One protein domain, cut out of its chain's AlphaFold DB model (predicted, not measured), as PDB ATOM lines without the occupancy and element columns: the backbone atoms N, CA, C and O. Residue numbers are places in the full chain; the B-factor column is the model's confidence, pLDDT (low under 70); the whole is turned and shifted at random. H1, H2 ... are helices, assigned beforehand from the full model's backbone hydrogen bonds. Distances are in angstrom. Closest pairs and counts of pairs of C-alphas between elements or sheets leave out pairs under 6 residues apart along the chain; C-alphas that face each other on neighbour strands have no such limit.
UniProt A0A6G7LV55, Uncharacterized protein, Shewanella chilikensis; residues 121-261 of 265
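What this domain is: This is residues 121 to 261 of the 265 residues of an uncharacterized protein of Shewanella chilikensis (UniProt A0A6G7LV55). One very long helix, H1, has H3 running back along it, and H4 and then H5 pack on in succession away from H1, while short H2 sits near the far end of H1. The first residues of H1, 121 to 128, stick out beyond the body, and a long loop, residues 160 to 173, folds back between H1 and H2. The printed part has 141 residues with five named helices, H1 to H5 in order along the chain, and no named strand; the class is all helix. It is compact, with a radius of gyration of the C-alphas of 16.7 A, and elongated, spanning 60 by 34 by 23 A.

Where its parts are: H1, residues 121 to 159, begins at C-alpha 121 (-9.505, 75.612, 60.785) and measures 56.5 A from first to last C-alpha, with a kink of 27 degrees near residue 153. H3, residues 192 to 218, measures 38.6 A and begins at C-alpha 192 (-4.571, 83.623, 7.832). H4, residues 225 to 241, measures 24.8 A. H5, residues 245 to 261, measures 24.6 A and ends at C-alpha 261 (6.880, 63.552, 37.240). H2, residues 174 to 184, measures 15.9 A.

How they stand to each other: H1 touches H3 at a shallow tilt of 18 degrees, opposite ways; their closest C-alphas, of Gln 143 and Leu 207, are 6.2 A apart. H1 touches H2 with residues 151 to 155 alone, at a steep tilt of 49 degrees, the closest C-alphas being those of Leu 155 and Tyr 178 at 6.8 A. H2, H3, H4 and H5 form an up and down bundle, each running against the one before it. H3 and H4 are a helical hairpin, with the C-alphas of Leu 204 and Ala 231 closest at 5.4 A and a shallow tilt of 34.6 degrees, only just short of steep. H4 and H5 are another, at a shallow tilt of 30 degrees, with the C-alphas of Thr 232 and Leu 251 closest at 6.2 A. The hairpin of H2 and H3 only just touches, with 3 pairs of C-alphas within 8 A, the closest being Tyr 182 and Val 193 at 6.6 A. H1 and H5 are apart. Every O i to N i+4 pair is within hydrogen-bond range in H3 and H5; in H1 it is 32 of 35, in H2 6 of 7 and in H4 11 of 13.

The domain as a whole: The two C-alphas farthest apart, of Glu 121 and Gln 187, are 60.9 A from each other. The printed part has no cut. The link from H1 to H2 is long, with 14 residues, and that from H4 to H5 is tight. The mean pLDDT of the printed part is 73.1, with residues 151 to 197, 241 to 244 and 261 under 70.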
ATOM      1  N   GLU A 121     -10.466  74.817  61.562       97.12
ATOM      2  CA  GLU A 121      -9.505  75.612  60.785       97.12
ATOM      3  C   GLU A 121      -8.718  74.747  59.790       97.12
ATOM      4  O   GLU A 121      -8.525  75.141  58.639       97.12
ATOM      5  N   ALA A 122      -8.284  73.553  60.205       96.38
ATOM      6  CA  ALA A 122      -7.628  72.602  59.312       96.38
ATOM      7  C   ALA A 122      -8.574  72.109  58.202       96.38
ATOM      8  O   ALA A 122      -8.161  72.014  57.047       96.38
ATOM      9  N   GLN A 123      -9.846  71.858  58.527       96.06
ATOM     10  CA  GLN A 123     -10.867  71.474  57.552       96.06
ATOM     11  C   GLN A 123     -11.135  72.588  56.533       96.06
ATOM     12  O   GLN A 123     -11.195  72.310  55.340       96.06
ATOM     13  N   VAL A 124     -11.239  73.848  56.972       97.25
ATOM     14  CA  VAL A 124     -11.404  74.998  56.067       97.25
ATOM     15  C   VAL A 124     -10.216  75.101  55.114       97.25
ATOM     16  O   VAL A 124     -10.422  75.189  53.909       97.25
ATOM     17  N   LYS A 125      -8.979  74.988  55.615       95.19
ATOM     18  CA  LYS A 125      -7.778  74.987  54.758       95.19
ATOM     19  C   LYS A 125      -7.781  73.843  53.744       95.19
ATOM     20  O   LYS A 125      -7.381  74.047  52.600       95.19
ATOM     21  N   HIS A 126      -8.224  72.652  54.147       93.69
ATOM     22  CA  HIS A 126      -8.360  71.514  53.240       93.69
ATOM     23  C   HIS A 126      -9.391  71.796  52.138       93.69
ATOM     24  O   HIS A 126      -9.106  71.575  50.966       93.69
ATOM     25  N   LEU A 127     -10.561  72.333  52.494       96.12
ATOM     26  CA  LEU A 127     -11.600  72.697  51.528       96.12
ATOM     27  C   LEU A 127     -11.144  73.806  50.577       96.12
ATOM     28  O   LEU A 127     -11.406  73.731  49.381       96.12
ATOM     29  N   GLU A 128     -10.431  74.818  51.075       94.00
ATOM     30  CA  GLU A 128      -9.843  75.866  50.234       94.00
ATOM     31  C   GLU A 128      -8.821  75.292  49.248       94.00
ATOM     32  O   GLU A 128      -8.784  75.693  48.086       94.00
ATOM     33  N   HIS A 129      -7.988  74.352  49.699       90.62
ATOM     34  CA  HIS A 129      -7.024  73.670  48.842       90.62
ATOM     35  C   HIS A 129      -7.721  72.842  47.753       90.62
ATOM     36  O   HIS A 129      -7.375  72.947  46.578       90.62
ATOM     37  N   GLU A 130      -8.752  72.083  48.121       90.81
ATOM     38  CA  GLU A 130      -9.556  71.291  47.189       90.81
ATOM     39  C   GLU A 130     -10.310  72.172  46.179       90.81
ATOM     40  O   GLU A 130     -10.314  71.888  44.980       90.81
ATOM     41  N   ALA A 131     -10.891  73.287  46.631       94.00
ATOM     42  CA  ALA A 131     -11.550  74.260  45.766       94.00
ATOM     43  C   ALA A 131     -10.574  74.860  44.745       94.00
ATOM     44  O   ALA A 131     -10.909  74.923  43.564       94.00
ATOM     45  N   LYS A 132      -9.352  75.216  45.170       92.75
ATOM     46  CA  LYS A 132      -8.297  75.694  44.262       92.75
ATOM     47  C   LYS A 132      -7.940  74.652  43.210       92.75
ATOM     48  O   LYS A 132      -7.865  75.005  42.039       92.75
ATOM     49  N   ILE A 133      -7.762  73.385  43.604       90.62
ATOM     50  CA  ILE A 133      -7.499  72.274  42.671       90.62
ATOM     51  C   ILE A 133      -8.641  72.144  41.654       90.62
ATOM     52  O   ILE A 133      -8.401  72.032  40.453       90.62
ATOM     53  N   ASN A 134      -9.890  72.190  42.115       92.38
ATOM     54  CA  ASN A 134     -11.057  72.093  41.242       92.38
ATOM     55  C   ASN A 134     -11.184  73.293  40.292       92.38
ATOM     56  O   ASN A 134     -11.509  73.115  39.117       92.38
ATOM     57  N   GLU A 135     -10.887  74.500  40.763       92.88
ATOM     58  CA  GLU A 135     -10.873  75.705  39.939       92.88
ATOM     59  C   GLU A 135      -9.815  75.607  38.836       92.88
ATOM     60  O   GLU A 135     -10.144  75.756  37.657       92.88
ATOM     61  N   ILE A 136      -8.568  75.264  39.181       91.81
ATOM     62  CA  ILE A 136      -7.507  75.127  38.177       91.81
ATOM     63  C   ILE A 136      -7.783  73.972  37.206       91.81
ATOM     64  O   ILE A 136      -7.490  74.102  36.020       91.81
ATOM     65  N   ASN A 137      -8.427  72.887  37.653       88.88
ATOM     66  CA  ASN A 137      -8.881  71.806  36.775       88.88
ATOM     67  C   ASN A 137      -9.871  72.309  35.723       88.88
ATOM     68  O   ASN A 137      -9.772  71.938  34.553       88.88
ATOM     69  N   ASN A 138     -10.823  73.150  36.129       89.62
ATOM     70  CA  ASN A 138     -11.806  73.726  35.220       89.62
ATOM     71  C   ASN A 138     -11.150  74.690  34.225       89.62
ATOM     72  O   ASN A 138     -11.442  74.617  33.033       89.62
ATOM     73  N   VAL A 139     -10.216  75.529  34.686       91.12
ATOM     74  CA  VAL A 139      -9.441  76.429  33.816       91.12
ATOM     75  C   VAL A 139      -8.598  75.635  32.815       91.12
ATOM     76  O   VAL A 139      -8.602  75.948  31.628       91.12
ATOM     77  N   LEU A 140      -7.926  74.569  33.259       87.31
ATOM     78  CA  LEU A 140      -7.124  73.694  32.402       87.31
ATOM     79  C   LEU A 140      -7.978  73.039  31.302       87.31
ATOM     80  O   LEU A 140      -7.584  73.024  30.135       87.31
ATOM     81  N   LYS A 141      -9.169  72.537  31.657       86.50
ATOM     82  CA  LYS A 141     -10.130  71.974  30.695       86.50
ATOM     83  C   LYS A 141     -10.607  73.021  29.689       86.50
ATOM     84  O   LYS A 141     -10.557  72.760  28.490       86.50
ATOM     85  N   ALA A 142     -11.016  74.199  30.162       87.56
ATOM     86  CA  ALA A 142     -11.462  75.291  29.298       87.56
ATOM     87  C   ALA A 142     -10.352  75.741  28.334       87.56
ATOM     88  O   ALA A 142     -10.604  75.968  27.153       87.56
ATOM     89  N   GLN A 143      -9.102  75.796  28.804       87.88
ATOM     90  CA  GLN A 143      -7.949  76.128  27.969       87.88
ATOM     91  C   GLN A 143      -7.727  75.095  26.854       87.88
ATOM     92  O   GLN A 143      -7.473  75.458  25.704       87.88
ATOM     93  N   ALA A 144      -7.848  73.805  27.172       81.69
ATOM     94  CA  ALA A 144      -7.769  72.747  26.171       81.69
ATOM     95  C   ALA A 144      -8.905  72.847  25.135       81.69
ATOM     96  O   ALA A 144      -8.682  72.622  23.944       81.69
ATOM     97  N   GLU A 145     -10.105  73.247  25.562       82.75
ATOM     98  CA  GLU A 145     -11.246  73.471  24.672       82.75
ATOM     99  C   GLU A 145     -11.036  74.672  23.735       82.75
ATOM    100  O   GLU A 145     -11.320  74.574  22.541       82.75
ATOM    101  N   ILE A 146     -10.463  75.779  24.226       85.25
ATOM    102  CA  ILE A 146     -10.095  76.936  23.391       85.25
ATOM    103  C   ILE A 146      -9.127  76.513  22.283       85.25
ATOM    104  O   ILE A 146      -9.341  76.846  21.116       85.25
ATOM    105  N   ILE A 147      -8.088  75.744  22.631       80.38
ATOM    106  CA  ILE A 147      -7.126  75.209  21.657       80.38
ATOM    107  C   ILE A 147      -7.844  74.360  20.608       80.38
ATOM    108  O   ILE A 147      -7.597  74.515  19.410       80.38
ATOM    109  N   ASN A 148      -8.763  73.495  21.036       75.25
ATOM    110  CA  ASN A 148      -9.521  72.658  20.119       75.25
ATOM    111  C   ASN A 148     -10.420  73.462  19.176       75.25
ATOM    112  O   ASN A 148     -10.442  73.200  17.976       75.25
ATOM    113  N   ASN A 149     -11.150  74.448  19.691       76.81
ATOM    114  CA  ASN A 149     -12.032  75.290  18.888       76.81
ATOM    115  C   ASN A 149     -11.236  76.107  17.865       76.81
ATOM    116  O   ASN A 149     -11.655  76.235  16.712       76.81
ATOM    117  N   LEU A 150     -10.054  76.591  18.249       75.56
ATOM    118  CA  LEU A 150      -9.136  77.270  17.340       75.56
ATOM    119  C   LEU A 150      -8.664  76.321  16.230       75.56
ATOM    120  O   LEU A 150      -8.750  76.657  15.052       75.56
ATOM    121  N   LEU A 151      -8.247  75.101  16.571       69.94
ATOM    122  CA  LEU A 151      -7.860  74.101  15.573       69.94
ATOM    123  C   LEU A 151      -9.027  73.724  14.658       69.94
ATOM    124  O   LEU A 151      -8.876  73.697  13.443       69.94
ATOM    125  N   THR A 152     -10.201  73.474  15.228       66.75
ATOM    126  CA  THR A 152     -11.389  73.003  14.512       66.75
ATOM    127  C   THR A 152     -11.912  74.062  13.546       66.75
ATOM    128  O   THR A 152     -12.097  73.776  12.366       66.75
ATOM    129  N   THR A 153     -12.086  75.307  13.991       65.50
ATOM    130  CA  THR A 153     -12.553  76.393  13.109       65.50
ATOM    131  C   THR A 153     -11.595  76.644  11.944       65.50
ATOM    132  O   THR A 153     -12.045  76.953  10.844       65.50
ATOM    133  N   HIS A 154     -10.287  76.460  12.131       61.19
ATOM    134  CA  HIS A 154      -9.302  76.708  11.078       61.19
ATOM    135  C   HIS A 154      -8.950  75.482  10.221       61.19
ATOM    136  O   HIS A 154      -8.528  75.661   9.081       61.19
ATOM    137  N   LEU A 155      -9.175  74.255  10.705       53.91
ATOM    138  CA  LEU A 155      -8.989  73.010   9.946       53.91
ATOM    139  C   LEU A 155     -10.242  72.570   9.182       53.91
ATOM    140  O   LEU A 155     -10.132  72.056   8.071       53.91
ATOM    141  N   LEU A 156     -11.441  72.770   9.736       47.53
ATOM    142  CA  LEU A 156     -12.686  72.370   9.069       47.53
ATOM    143  C   LEU A 156     -13.075  73.291   7.918       47.53
ATOM    144  O   LEU A 156     -13.781  72.856   7.015       47.53
ATOM    145  N   ASN A 157     -12.555  74.517   7.896       45.09
ATOM    146  CA  ASN A 157     -12.689  75.400   6.742       45.09
ATOM    147  C   ASN A 157     -11.864  74.927   5.528       45.09
ATOM    148  O   ASN A 157     -12.059  75.461   4.439       45.09
ATOM    149  N   ALA A 158     -10.975  73.936   5.693       41.69
ATOM    150  CA  ALA A 158     -10.294  73.275   4.582       41.69
ATOM    151  C   ALA A 158     -11.048  72.019   4.096       41.69
ATOM    152  O   ALA A 158     -11.189  71.853   2.889       41.69
ATOM    153  N   ASP A 159     -11.599  71.184   5.001       41.19
ATOM    154  CA  ASP A 159     -12.066  69.830   4.625       41.19
ATOM    155  C   ASP A 159     -13.433  69.372   5.206       41.19
ATOM    156  O   ASP A 159     -13.832  68.226   5.006       41.19
ATOM    157  N   GLY A 160     -14.182  70.213   5.930       43.88
ATOM    158  CA  GLY A 160     -15.611  69.981   6.214       43.88
ATOM    159  C   GLY A 160     -16.029  68.786   7.101       43.88
ATOM    160  O   GLY A 160     -17.195  68.406   7.038       43.88
ATOM    161  N   GLN A 161     -15.165  68.191   7.939       45.66
ATOM    162  CA  GLN A 161     -15.560  67.067   8.824       45.66
ATOM    163  C   GLN A 161     -15.309  67.292  10.326       45.66
ATOM    164  O   GLN A 161     -14.180  67.175  10.795       45.66
ATOM    165  N   SER A 162     -16.371  67.537  11.105       42.97
ATOM    166  CA  SER A 162     -16.323  67.660  12.572       42.97
ATOM    167  C   SER A 162     -15.807  66.392  13.252       42.97
ATOM    168  O   SER A 162     -16.333  65.304  13.012       42.97
ATOM    169  N   THR A 163     -14.825  66.526  14.142       42.66
ATOM    170  CA  THR A 163     -14.248  65.408  14.903       42.66
ATOM    171  C   THR A 163     -14.637  65.485  16.380       42.66
ATOM    172  O   THR A 163     -14.800  66.562  16.949       42.66
ATOM    173  N   ASN A 164     -14.861  64.306  16.959       36.91
ATOM    174  CA  ASN A 164     -15.549  64.052  18.225       36.91
ATOM    175  C   ASN A 164     -14.707  64.430  19.468       36.91
ATOM    176  O   ASN A 164     -13.487  64.274  19.470       36.91
ATOM    177  N   PHE A 165     -15.382  64.854  20.544       36.09
ATOM    178  CA  PHE A 165     -14.827  65.492  21.756       36.09
ATOM    179  C   PHE A 165     -13.787  64.647  22.537       36.09
ATOM    180  O   PHE A 165     -12.890  65.203  23.164       36.09
ATOM    181  N   GLU A 166     -13.838  63.311  22.461       33.06
ATOM    182  CA  GLU A 166     -12.871  62.419  23.138       33.06
ATOM    183  C   GLU A 166     -11.553  62.206  22.368       33.06
ATOM    184  O   GLU A 166     -10.555  61.791  22.951       33.06
ATOM    185  N   GLN A 167     -11.497  62.530  21.071       41.44
ATOM    186  CA  GLN A 167     -10.283  62.356  20.253       41.44
ATOM    187  C   GLN A 167      -9.321  63.551  20.332       41.44
ATOM    188  O   GLN A 167      -8.211  63.492  19.813       41.44
ATOM    189  N   VAL A 168      -9.736  64.632  20.989       39.47
ATOM    190  CA  VAL A 168      -9.034  65.922  21.033       39.47
ATOM    191  C   VAL A 168      -7.990  65.984  22.153       39.47
ATOM    192  O   VAL A 168      -6.943  66.612  21.990       39.47
ATOM    193  N   LEU A 169      -8.237  65.292  23.273       41.19
ATOM    194  CA  LEU A 169      -7.286  65.185  24.390       41.19
ATOM    195  C   LEU A 169      -6.019  64.390  24.022       41.19
ATOM    196  O   LEU A 169      -4.978  64.578  24.647       41.19
ATOM    197  N   ASN A 170      -6.076  63.591  22.954       45.47
ATOM    198  CA  ASN A 170      -4.907  63.099  22.231       45.47
ATOM    199  C   ASN A 170      -4.633  64.041  21.051       45.47
ATOM    200  O   ASN A 170      -5.122  63.771  19.960       45.47
ATOM    201  N   CYS A 171      -3.871  65.128  21.233       48.28
ATOM    202  CA  CYS A 171      -3.509  66.097  20.178       48.28
ATOM    203  C   CYS A 171      -2.680  65.492  19.010       48.28
ATOM    204  O   CYS A 171      -1.568  65.931  18.725       48.28
ATOM    205  N   SER A 172      -3.188  64.462  18.335       54.81
ATOM    206  CA  SER A 172      -2.398  63.481  17.593       54.81
ATOM    207  C   SER A 172      -2.816  63.301  16.128       54.81
ATOM    208  O   SER A 172      -1.982  62.814  15.381       54.81
ATOM    209  N   PRO A 173      -4.019  63.699  15.658       54.59
ATOM    210  CA  PRO A 173      -4.245  63.785  14.203       54.59
ATOM    211  C   PRO A 173      -4.450  65.215  13.690       54.59
ATOM    212  O   PRO A 173      -3.780  65.630  12.751       54.59
ATOM    213  N   LEU A 174      -5.354  65.998  14.292       50.88
ATOM    214  CA  LEU A 174      -5.730  67.328  13.784       50.88
ATOM    215  C   LEU A 174      -4.614  68.356  13.950       50.88
ATOM    216  O   LEU A 174      -4.303  69.092  13.018       50.88
ATOM    217  N   THR A 175      -3.982  68.390  15.121       53.25
ATOM    218  CA  THR A 175      -2.883  69.319  15.394       53.25
ATOM    219  C   THR A 175      -1.652  68.983  14.561       53.25
ATOM    220  O   THR A 175      -0.978  69.879  14.066       53.25
ATOM    221  N   GLU A 176      -1.384  67.695  14.344       56.97
ATOM    222  CA  GLU A 176      -0.312  67.239  13.459       56.97
ATOM    223  C   GLU A 176      -0.619  67.558  11.990       56.97
ATOM    224  O   GLU A 176       0.236  68.105  11.297       56.97
ATOM    225  N   LYS A 177      -1.863  67.345  11.539       59.09
ATOM    226  CA  LYS A 177      -2.348  67.763  10.215       59.09
ATOM    227  C   LYS A 177      -2.215  69.275  10.006       59.09
ATOM    228  O   LYS A 177      -1.774  69.691   8.939       59.09
ATOM    229  N   TYR A 178      -2.550  70.083  11.014       59.28
ATOM    230  CA  TYR A 178      -2.387  71.538  10.968       59.28
ATOM    231  C   TYR A 178      -0.918  71.949  10.909       59.28
ATOM    232  O   TYR A 178      -0.549  72.767  10.082       59.28
ATOM    233  N   ILE A 179      -0.062  71.382  11.761       58.62
ATOM    234  CA  ILE A 179       1.375  71.692  11.756       58.62
ATOM    235  C   ILE A 179       1.999  71.347  10.398       58.62
ATOM    236  O   ILE A 179       2.799  72.121   9.874       58.62
ATOM    237  N   ASN A 180       1.591  70.230   9.795       62.66
ATOM    238  CA  ASN A 180       2.065  69.831   8.476       62.66
ATOM    239  C   ASN A 180       1.549  70.774   7.369       62.66
ATOM    240  O   ASN A 180       2.329  71.154   6.505       62.66
ATOM    241  N   SER A 181       0.286  71.225   7.408       56.53
ATOM    242  CA  SER A 181      -0.226  72.222   6.444       56.53
ATOM    243  C   SER A 181       0.349  73.630   6.663       56.53
ATOM    244  O   SER A 181       0.476  74.420   5.726       56.53
ATOM    245  N   TYR A 182       0.745  73.940   7.896       54.91
ATOM    246  CA  TYR A 182       1.417  75.176   8.285       54.91
ATOM    247  C   TYR A 182       2.842  75.271   7.712       54.91
ATOM    248  O   TYR A 182       3.288  76.367   7.365       54.91
ATOM    249  N   GLN A 183       3.530  74.135   7.541       55.06
ATOM    250  CA  GLN A 183       4.866  74.055   6.937       55.06
ATOM    251  C   GLN A 183       4.890  74.564   5.478       55.06
ATOM    252  O   GLN A 183       5.851  75.221   5.079       55.06
ATOM    253  N   ASP A 184       3.812  74.356   4.716       52.62
ATOM    254  CA  ASP A 184       3.722  74.750   3.299       52.62
ATOM    255  C   ASP A 184       3.356  76.238   3.091       52.62
ATOM    256  O   ASP A 184       3.676  76.840   2.063       52.62
ATOM    257  N   GLY A 185       2.705  76.878   4.073       50.09
ATOM    258  CA  GLY A 185       2.168  78.245   3.966       50.09
ATOM    259  C   GLY A 185       3.130  79.383   4.347       50.09
ATOM    260  O   GLY A 185       2.771  80.557   4.204       50.09
ATOM    261  N   PHE A 186       4.333  79.065   4.837       46.28
ATOM    262  CA  PHE A 186       5.235  80.010   5.515       46.28
ATOM    263  C   PHE A 186       5.835  81.102   4.612       46.28
ATOM    264  O   PHE A 186       6.279  82.141   5.098       46.28
ATOM    265  N   GLN A 187       5.812  80.931   3.289       50.59
ATOM    266  CA  GLN A 187       6.433  81.893   2.369       50.59
ATOM    267  C   GLN A 187       5.651  83.214   2.195       50.59
ATOM    268  O   GLN A 187       6.100  84.082   1.445       50.59
ATOM    269  N   LYS A 188       4.495  83.413   2.859       49.94
ATOM    270  CA  LYS A 188       3.688  84.646   2.736       49.94
ATOM    271  C   LYS A 188       3.228  85.199   4.105       49.94
ATOM    272  O   LYS A 188       2.349  84.610   4.733       49.94
ATOM    273  N   PRO A 189       3.749  86.357   4.562       44.25
ATOM    274  CA  PRO A 189       3.554  86.886   5.924       44.25
ATOM    275  C   PRO A 189       2.137  87.399   6.259       44.25
ATOM    276  O   PRO A 189       1.868  87.696   7.419       44.25
ATOM    277  N   HIS A 190       1.218  87.469   5.289       49.09
ATOM    278  CA  HIS A 190      -0.166  87.941   5.479       49.09
ATOM    279  C   HIS A 190      -1.226  86.847   5.262       49.09
ATOM    280  O   HIS A 190      -2.382  87.142   4.969       49.09
ATOM    281  N   ASN A 191      -0.841  85.576   5.387       58.53
ATOM    282  CA  ASN A 191      -1.766  84.450   5.289       58.53
ATOM    283  C   ASN A 191      -2.455  84.196   6.645       58.53
ATOM    284  O   ASN A 191      -1.786  84.176   7.680       58.53
ATOM    285  N   SER A 192      -3.771  83.961   6.641       59.38
ATOM    286  CA  SER A 192      -4.571  83.623   7.832       59.38
ATOM    287  C   SER A 192      -3.977  82.447   8.613       59.38
ATOM    288  O   SER A 192      -4.024  82.433   9.839       59.38
ATOM    289  N   VAL A 193      -3.317  81.523   7.913       59.84
ATOM    290  CA  VAL A 193      -2.574  80.398   8.490       59.84
ATOM    291  C   VAL A 193      -1.506  80.861   9.494       59.84
ATOM    292  O   VAL A 193      -1.463  80.339  10.599       59.84
ATOM    293  N   ASN A 194      -0.702  81.886   9.186       61.34
ATOM    294  CA  ASN A 194       0.378  82.364  10.070       61.34
ATOM    295  C   ASN A 194      -0.171  83.035  11.348       61.34
ATOM    296  O   ASN A 194       0.348  82.834  12.444       61.34
ATOM    297  N   ILE A 195      -1.274  83.782  11.220       64.75
ATOM    298  CA  ILE A 195      -1.959  84.415  12.361       64.75
ATOM    299  C   ILE A 195      -2.483  83.348  13.328       64.75
ATOM    300  O   ILE A 195      -2.300  83.461  14.540       64.75
ATOM    301  N   VAL A 196      -3.085  82.288  12.791       66.56
ATOM    302  CA  VAL A 196      -3.634  81.181  13.580       66.56
ATOM    303  C   VAL A 196      -2.529  80.362  14.244       66.56
ATOM    304  O   VAL A 196      -2.667  80.015  15.413       66.56
ATOM    305  N   GLY A 197      -1.403  80.119  13.566       69.44
ATOM    306  CA  GLY A 197      -0.251  79.454  14.182       69.44
ATOM    307  C   GLY A 197       0.327  80.227  15.365       69.44
ATOM    308  O   GLY A 197       0.562  79.633  16.412       69.44
ATOM    309  N   LYS A 198       0.472  81.555  15.251       72.44
ATOM    310  CA  LYS A 198       0.888  82.395  16.388       72.44
ATOM    311  C   LYS A 198      -0.129  82.383  17.529       72.44
ATOM    312  O   LYS A 198       0.257  82.336  18.693       72.44
ATOM    313  N   ALA A 199      -1.423  82.423  17.213       77.06
ATOM    314  CA  ALA A 199      -2.466  82.317  18.227       77.06
ATOM    315  C   ALA A 199      -2.401  80.960  18.948       77.06
ATOM    316  O   ALA A 199      -2.452  80.921  20.174       77.06
ATOM    317  N   LEU A 200      -2.207  79.864  18.210       78.50
ATOM    318  CA  LEU A 200      -2.056  78.523  18.770       78.50
ATOM    319  C   LEU A 200      -0.811  78.408  19.658       78.50
ATOM    320  O   LEU A 200      -0.898  77.849  20.746       78.50
ATOM    321  N   GLU A 201       0.321  78.974  19.238       78.50
ATOM    322  CA  GLU A 201       1.550  79.033  20.038       78.50
ATOM    323  C   GLU A 201       1.301  79.702  21.400       78.50
ATOM    324  O   GLU A 201       1.643  79.136  22.438       78.50
ATOM    325  N   ILE A 202       0.614  80.852  21.416       84.12
ATOM    326  CA  ILE A 202       0.240  81.553  22.655       84.12
ATOM    327  C   ILE A 202      -0.651  80.670  23.539       84.12
ATOM    328  O   ILE A 202      -0.401  80.554  24.741       84.12
ATOM    329  N   GLN A 203      -1.667  80.021  22.963       87.50
ATOM    330  CA  GLN A 203      -2.574  79.160  23.727       87.50
ATOM    331  C   GLN A 203      -1.862  77.923  24.298       87.50
ATOM    332  O   GLN A 203      -2.168  77.502  25.414       87.50
ATOM    333  N   LEU A 204      -0.886  77.361  23.577       85.31
ATOM    334  CA  LEU A 204      -0.062  76.243  24.045       85.31
ATOM    335  C   LEU A 204       0.885  76.661  25.177       85.31
ATOM    336  O   LEU A 204       1.050  75.905  26.135       85.31
ATOM    337  N   ILE A 205       1.459  77.868  25.116       86.38
ATOM    338  CA  ILE A 205       2.244  78.438  26.224       86.38
ATOM    339  C   ILE A 205       1.361  78.609  27.468       86.38
ATOM    340  O   ILE A 205       1.768  78.242  28.573       86.38
ATOM    341  N   GLN A 206       0.138  79.122  27.304       89.88
ATOM    342  CA  GLN A 206      -0.823  79.255  28.402       89.88
ATOM    343  C   GLN A 206      -1.200  77.893  28.992       89.88
ATOM    344  O   GLN A 206      -1.165  77.734  30.211       89.88
ATOM    345  N   LEU A 207      -1.472  76.890  28.150       89.50
ATOM    346  CA  LEU A 207      -1.766  75.527  28.599       89.50
ATOM    347  C   LEU A 207      -0.606  74.939  29.412       89.50
ATOM    348  O   LEU A 207      -0.835  74.398  30.492       89.50
ATOM    349  N   ALA A 208       0.633  75.083  28.934       88.69
ATOM    350  CA  ALA A 208       1.822  74.634  29.654       88.69
ATOM    351  C   ALA A 208       1.968  75.339  31.012       88.69
ATOM    352  O   ALA A 208       2.217  74.690  32.025       88.69
ATOM    353  N   THR A 209       1.744  76.654  31.052       89.88
ATOM    354  CA  THR A 209       1.851  77.461  32.278       89.88
ATOM    355  C   THR A 209       0.796  77.062  33.315       89.88
ATOM    356  O   THR A 209       1.130  76.846  34.477       89.88
ATOM    357  N   ILE A 210      -0.466  76.901  32.901       90.75
ATOM    358  CA  ILE A 210      -1.558  76.455  33.784       90.75
ATOM    359  C   ILE A 210      -1.287  75.031  34.286       90.75
ATOM    360  O   ILE A 210      -1.518  74.733  35.454       90.75
ATOM    361  N   SER A 211      -0.743  74.162  33.431       90.38
ATOM    362  CA  SER A 211      -0.395  72.791  33.814       90.38
ATOM    363  C   SER A 211       0.721  72.739  34.865       90.38
ATOM    364  O   SER A 211       0.653  71.923  35.778       90.38
ATOM    365  N   LEU A 212       1.725  73.618  34.773       89.81
ATOM    366  CA  LEU A 212       2.773  73.746  35.794       89.81
ATOM    367  C   LEU A 212       2.218  74.306  37.112       89.81
ATOM    368  O   LEU A 212       2.539  73.787  38.179       89.81
ATOM    369  N   ALA A 213       1.341  75.311  37.044       90.62
ATOM    370  CA  ALA A 213       0.666  75.850  38.225       90.62
ATOM    371  C   ALA A 213      -0.217  74.793  38.918       90.62
ATOM    372  O   ALA A 213      -0.284  74.751  40.146       90.62
ATOM    373  N   TYR A 214      -0.849  73.897  38.149       90.94
ATOM    374  CA  TYR A 214      -1.574  72.751  38.701       90.94
ATOM    375  C   TYR A 214      -0.663  71.850  39.534       90.94
ATOM    376  O   TYR A 214      -1.046  71.462  40.635       90.94
ATOM    377  N   GLU A 215       0.531  71.515  39.041       90.06
ATOM    378  CA  GLU A 215       1.462  70.654  39.780       90.06
ATOM    379  C   GLU A 215       1.929  71.288  41.087       90.06
ATOM    380  O   GLU A 215       2.068  70.596  42.091       90.06
ATOM    381  N   GLU A 216       2.172  72.598  41.079       89.12
ATOM    382  CA  GLU A 216       2.579  73.339  42.271       89.12
ATOM    383  C   GLU A 216       1.460  73.372  43.319       89.12
ATOM    384  O   GLU A 216       1.707  73.164  44.506       89.12
ATOM    385  N   ILE A 217       0.216  73.582  42.881       89.00
ATOM    386  CA  ILE A 217      -0.943  73.639  43.775       89.00
ATOM    387  C   ILE A 217      -1.315  72.246  44.287       89.00
ATOM    388  O   ILE A 217      -1.596  72.101  45.469       89.00
ATOM    389  N   SER A 218      -1.333  71.229  43.427       87.56
ATOM    390  CA  SER A 218      -1.795  69.878  43.777       87.56
ATOM    391  C   SER A 218      -0.703  68.971  44.350       87.56
ATOM    392  O   SER A 218      -1.016  67.894  44.855       87.56
ATOM    393  N   ASN A 219       0.572  69.370  44.255       87.00
ATOM    394  CA  ASN A 219       1.736  68.512  44.504       87.00
ATOM    395  C   ASN A 219       1.692  67.179  43.728       87.00
ATOM    396  O   ASN A 219       2.256  66.180  44.171       87.00
ATOM    397  N   SER A 220       1.010  67.148  42.579       84.06
ATOM    398  CA  SER A 220       0.847  65.962  41.744       84.06
ATOM    399  C   SER A 220       0.890  66.333  40.269       84.06
ATOM    400  O   SER A 220       0.269  67.298  39.831       84.06
ATOM    401  N   SER A 221       1.593  65.529  39.477       80.94
ATOM    402  CA  SER A 221       1.610  65.663  38.019       80.94
ATOM    403  C   SER A 221       0.545  64.815  37.330       80.94
ATOM    404  O   SER A 221       0.347  64.960  36.133       80.94
ATOM    405  N   LEU A 222      -0.161  63.926  38.042       81.12
ATOM    406  CA  LEU A 222      -0.976  62.879  37.413       81.12
ATOM    407  C   LEU A 222      -2.031  63.436  36.443       81.12
ATOM    408  O   LEU A 222      -2.214  62.910  35.349       81.12
ATOM    409  N   TYR A 223      -2.707  64.514  36.841       83.31
ATOM    410  CA  TYR A 223      -3.776  65.114  36.049       83.31
ATOM    411  C   TYR A 223      -3.257  66.076  34.966       83.31
ATOM    412  O   TYR A 223      -3.812  66.122  33.871       83.31
ATOM    413  N   SER A 224      -2.187  66.828  35.241       84.56
ATOM    414  CA  SER A 224      -1.613  67.805  34.303       84.56
ATOM    415  C   SER A 224      -0.657  67.184  33.277       84.56
ATOM    416  O   SER A 224      -0.424  67.786  32.229       84.56
ATOM    417  N   LEU A 225      -0.123  65.984  33.528       84.94
ATOM    418  CA  LEU A 225       0.894  65.336  32.691       84.94
ATOM    419  C   LEU A 225       0.487  65.171  31.214       84.94
ATOM    420  O   LEU A 225       1.325  65.459  30.351       84.94
ATOM    421  N   PRO A 226      -0.756  64.774  30.863       83.94
ATOM    422  CA  PRO A 226      -1.180  64.725  29.464       83.94
ATOM    423  C   PRO A 226      -1.125  66.103  28.792       83.94
ATOM    424  O   PRO A 226      -0.651  66.233  27.662       83.94
ATOM    425  N   TYR A 227      -1.535  67.153  29.509       84.12
ATOM    426  CA  TYR A 227      -1.525  68.529  29.014       84.12
ATOM    427  C   TYR A 227      -0.097  69.057  28.839       84.12
ATOM    428  O   TYR A 227       0.209  69.640  27.798       84.12
ATOM    429  N   LEU A 228       0.801  68.782  29.794       84.25
ATOM    430  CA  LEU A 228       2.228  69.110  29.694       84.25
ATOM    431  C   LEU A 228       2.885  68.415  28.508       84.25
ATOM    432  O   LEU A 228       3.583  69.060  27.726       84.25
ATOM    433  N   THR A 229       2.651  67.114  28.350       82.50
ATOM    434  CA  THR A 229       3.254  66.313  27.277       82.50
ATOM    435  C   THR A 229       2.803  66.812  25.906       82.50
ATOM    436  O   THR A 229       3.634  67.039  25.020       82.50
ATOM    437  N   ASN A 230       1.501  67.064  25.744       79.38
ATOM    438  CA  ASN A 230       0.937  67.591  24.505       79.38
ATOM    439  C   ASN A 230       1.454  69.002  24.201       79.38
ATOM    440  O   ASN A 230       1.935  69.250  23.095       79.38
ATOM    441  N   ALA A 231       1.430  69.911  25.182       83.12
ATOM    442  CA  ALA A 231       1.932  71.271  25.007       83.12
ATOM    443  C   ALA A 231       3.421  71.279  24.632       83.12
ATOM    444  O   ALA A 231       3.807  71.942  23.673       83.12
ATOM    445  N   THR A 232       4.245  70.483  25.318       83.62
ATOM    446  CA  THR A 232       5.692  70.371  25.062       83.62
ATOM    447  C   THR A 232       5.976  69.840  23.662       83.62
ATOM    448  O   THR A 232       6.787  70.408  22.929       83.62
ATOM    449  N   THR A 233       5.277  68.780  23.254       81.38
ATOM    450  CA  THR A 233       5.452  68.169  21.930       81.38
ATOM    451  C   THR A 233       5.104  69.157  20.816       81.38
ATOM    452  O   THR A 233       5.857  69.310  19.850       81.38
ATOM    453  N   LEU A 234       3.978  69.860  20.952       77.25
ATOM    454  CA  LEU A 234       3.500  70.806  19.947       77.25
ATOM    455  C   LEU A 234       4.346  72.078  19.902       77.25
ATOM    456  O   LEU A 234       4.735  72.502  18.816       77.25
ATOM    457  N   LEU A 235       4.706  72.645  21.057       80.31
ATOM    458  CA  LEU A 235       5.621  73.786  21.131       80.31
ATOM    459  C   LEU A 235       6.993  73.445  20.547       80.31
ATOM    460  O   LEU A 235       7.564  74.263  19.836       80.31
ATOM    461  N   GLY A 236       7.495  72.224  20.765       78.12
ATOM    462  CA  GLY A 236       8.734  71.748  20.148       78.12
ATOM    463  C   GLY A 236       8.661  71.705  18.620       78.12
ATOM    464  O   GLY A 236       9.631  72.048  17.946       78.12
ATOM    465  N   LYS A 237       7.502  71.338  18.055       75.25
ATOM    466  CA  LYS A 237       7.260  71.429  16.608       75.25
ATOM    467  C   LYS A 237       7.222  72.894  16.150       75.25
ATOM    468  O   LYS A 237       7.931  73.226  15.209       75.25
ATOM    469  N   PHE A 238       6.491  73.774  16.841       71.00
ATOM    470  CA  PHE A 238       6.431  75.213  16.529       71.00
ATOM    471  C   PHE A 238       7.797  75.911  16.599       71.00
ATOM    472  O   PHE A 238       8.133  76.682  15.703       71.00
ATOM    473  N   HIS A 239       8.616  75.589  17.601       72.50
ATOM    474  CA  HIS A 239       9.947  76.166  17.794       72.50
ATOM    475  C   HIS A 239      10.904  75.881  16.625       72.50
ATOM    476  O   HIS A 239      11.718  76.730  16.267       72.50
ATOM    477  N   LYS A 240      10.775  74.720  15.964       70.50
ATOM    478  CA  LYS A 240      11.553  74.415  14.748       70.50
ATOM    479  C   LYS A 240      11.229  75.357  13.583       70.50
ATOM    480  O   LYS A 240      12.065  75.515  12.697       70.50
ATOM    481  N   PHE A 241      10.043  75.966  13.575       64.38
ATOM    482  CA  PHE A 241       9.604  76.912  12.545       64.38
ATOM    483  C   PHE A 241       9.827  78.372  12.956       64.38
ATOM    484  O   PHE A 241      10.165  79.203  12.118       64.38
ATOM    485  N   HIS A 242       9.672  78.675  14.247       62.12
ATOM    486  CA  HIS A 242       9.886  79.991  14.842       62.12
ATOM    487  C   HIS A 242      10.930  79.881  15.957       62.12
ATOM    488  O   HIS A 242      10.618  79.462  17.072       62.12
ATOM    489  N   ASN A 243      12.177  80.267  15.662       65.06
ATOM    490  CA  ASN A 243      13.279  80.224  16.626       65.06
ATOM    491  C   ASN A 243      13.103  81.303  17.715       65.06
ATOM    492  O   ASN A 243      13.633  82.411  17.622       65.06
ATOM    493  N   SER A 244      12.283  80.990  18.717       69.75
ATOM    494  CA  SER A 244      11.963  81.849  19.855       69.75
ATOM    495  C   SER A 244      12.722  81.393  21.098       69.75
ATOM    496  O   SER A 244      12.458  80.310  21.626       69.75
ATOM    497  N   ALA A 245      13.606  82.251  21.613       72.38
ATOM    498  CA  ALA A 245      14.355  82.001  22.848       72.38
ATOM    499  C   ALA A 245      13.438  81.778  24.071       72.38
ATOM    500  O   ALA A 245      13.791  81.050  24.997       72.38
ATOM    501  N   ALA A 246      12.236  82.371  24.071       70.38
ATOM    502  CA  ALA A 246      11.257  82.184  25.140       70.38
ATOM    503  C   ALA A 246      10.672  80.759  25.153       70.38
ATOM    504  O   ALA A 246      10.489  80.178  26.222       70.38
ATOM    505  N   ILE A 247      10.420  80.177  23.973       73.75
ATOM    506  CA  ILE A 247       9.944  78.791  23.863       73.75
ATOM    507  C   ILE A 247      11.054  77.814  24.250       73.75
ATOM    508  O   ILE A 247      10.780  76.828  24.923       73.75
ATOM    509  N   GLU A 248      12.303  78.091  23.873       78.88
ATOM    510  CA  GLU A 248      13.443  77.226  24.191       78.88
ATOM    511  C   GLU A 248      13.634  77.060  25.709       78.88
ATOM    512  O   GLU A 248      13.735  75.937  26.212       78.88
ATOM    513  N   GLY A 249      13.584  78.168  26.459       80.06
ATOM    514  CA  GLY A 249      13.640  78.145  27.923       80.06
ATOM    515  C   GLY A 249      12.467  77.389  28.555       80.06
ATOM    516  O   GLY A 249      12.675  76.567  29.448       80.06
ATOM    517  N   LEU A 250      11.242  77.610  28.060       80.50
ATOM    518  CA  LEU A 250      10.054  76.884  28.522       80.50
ATOM    519  C   LEU A 250      10.149  75.382  28.236       80.50
ATOM    520  O   LEU A 250       9.888  74.579  29.126       80.50
ATOM    521  N   LEU A 251      10.554  74.987  27.028       82.69
ATOM    522  CA  LEU A 251      10.695  73.583  26.645       82.69
ATOM    523  C   LEU A 251      11.697  72.855  27.535       82.69
ATOM    524  O   LEU A 251      11.436  71.711  27.904       82.69
ATOM    525  N   LYS A 252      12.807  73.498  27.909       84.44
ATOM    526  CA  LYS A 252      13.774  72.915  28.845       84.44
ATOM    527  C   LYS A 252      13.127  72.623  30.203       84.44
ATOM    528  O   LYS A 252      13.178  71.485  30.664       84.44
ATOM    529  N   THR A 253      12.453  73.616  30.786       82.31
ATOM    530  CA  THR A 253      11.735  73.472  32.064       82.31
ATOM    531  C   THR A 253      10.670  72.376  31.997       82.31
ATOM    532  O   THR A 253      10.554  71.560  32.910       82.31
ATOM    533  N   LEU A 254       9.914  72.311  30.898       83.62
ATOM    534  CA  LEU A 254       8.872  71.306  30.699       83.62
ATOM    535  C   LEU A 254       9.446  69.887  30.587       83.62
ATOM    536  O   LEU A 254       8.925  68.974  31.223       83.62
ATOM    537  N   HIS A 255      10.536  69.692  29.839       84.06
ATOM    538  CA  HIS A 255      11.195  68.385  29.734       84.06
ATOM    539  C   HIS A 255      11.751  67.914  31.081       84.06
ATOM    540  O   HIS A 255      11.567  66.752  31.445       84.06
ATOM    541  N   GLU A 256      12.392  68.809  31.840       83.56
ATOM    542  CA  GLU A 256      12.866  68.507  33.193       83.56
ATOM    543  C   GLU A 256      11.699  68.069  34.087       83.56
ATOM    544  O   GLU A 256      11.780  67.033  34.753       83.56
ATOM    545  N   ARG A 257      10.572  68.788  34.035       80.31
ATOM    546  CA  ARG A 257       9.398  68.496  34.861       80.31
ATOM    547  C   ARG A 257       8.701  67.189  34.490       80.31
ATOM    548  O   ARG A 257       8.426  66.390  35.379       80.31
ATOM    549  N   ILE A 258       8.511  66.915  33.199       79.81
ATOM    550  CA  ILE A 258       7.960  65.641  32.704       79.81
ATOM    551  C   ILE A 258       8.858  64.469  33.127       79.81
ATOM    552  O   ILE A 258       8.363  63.441  33.589       79.81
ATOM    553  N   SER A 259      10.184  64.631  33.034       77.38
ATOM    554  CA  SER A 259      11.139  63.594  33.446       77.38
ATOM    555  C   SER A 259      11.131  63.325  34.959       77.38
ATOM    556  O   SER A 259      11.380  62.198  35.390       77.38
ATOM    557  N   ALA A 260      10.821  64.346  35.765       73.06
ATOM    558  CA  ALA A 260      10.688  64.236  37.212       73.06
ATOM    559  C   ALA A 260       9.331  63.637  37.625       73.06
ATOM    560  O   ALA A 260       9.297  62.750  38.476       73.06
ATOM    561  N   GLY A 261       8.233  64.066  36.994       61.66
ATOM    562  CA  GLY A 261       6.880  63.552  37.240       61.66
ATOM    563  C   GLY A 261       6.706  62.092  36.812       61.66
ATOM    564  O   GLY A 261       6.056  61.319  37.508       61.66
TER     565      GLY A 261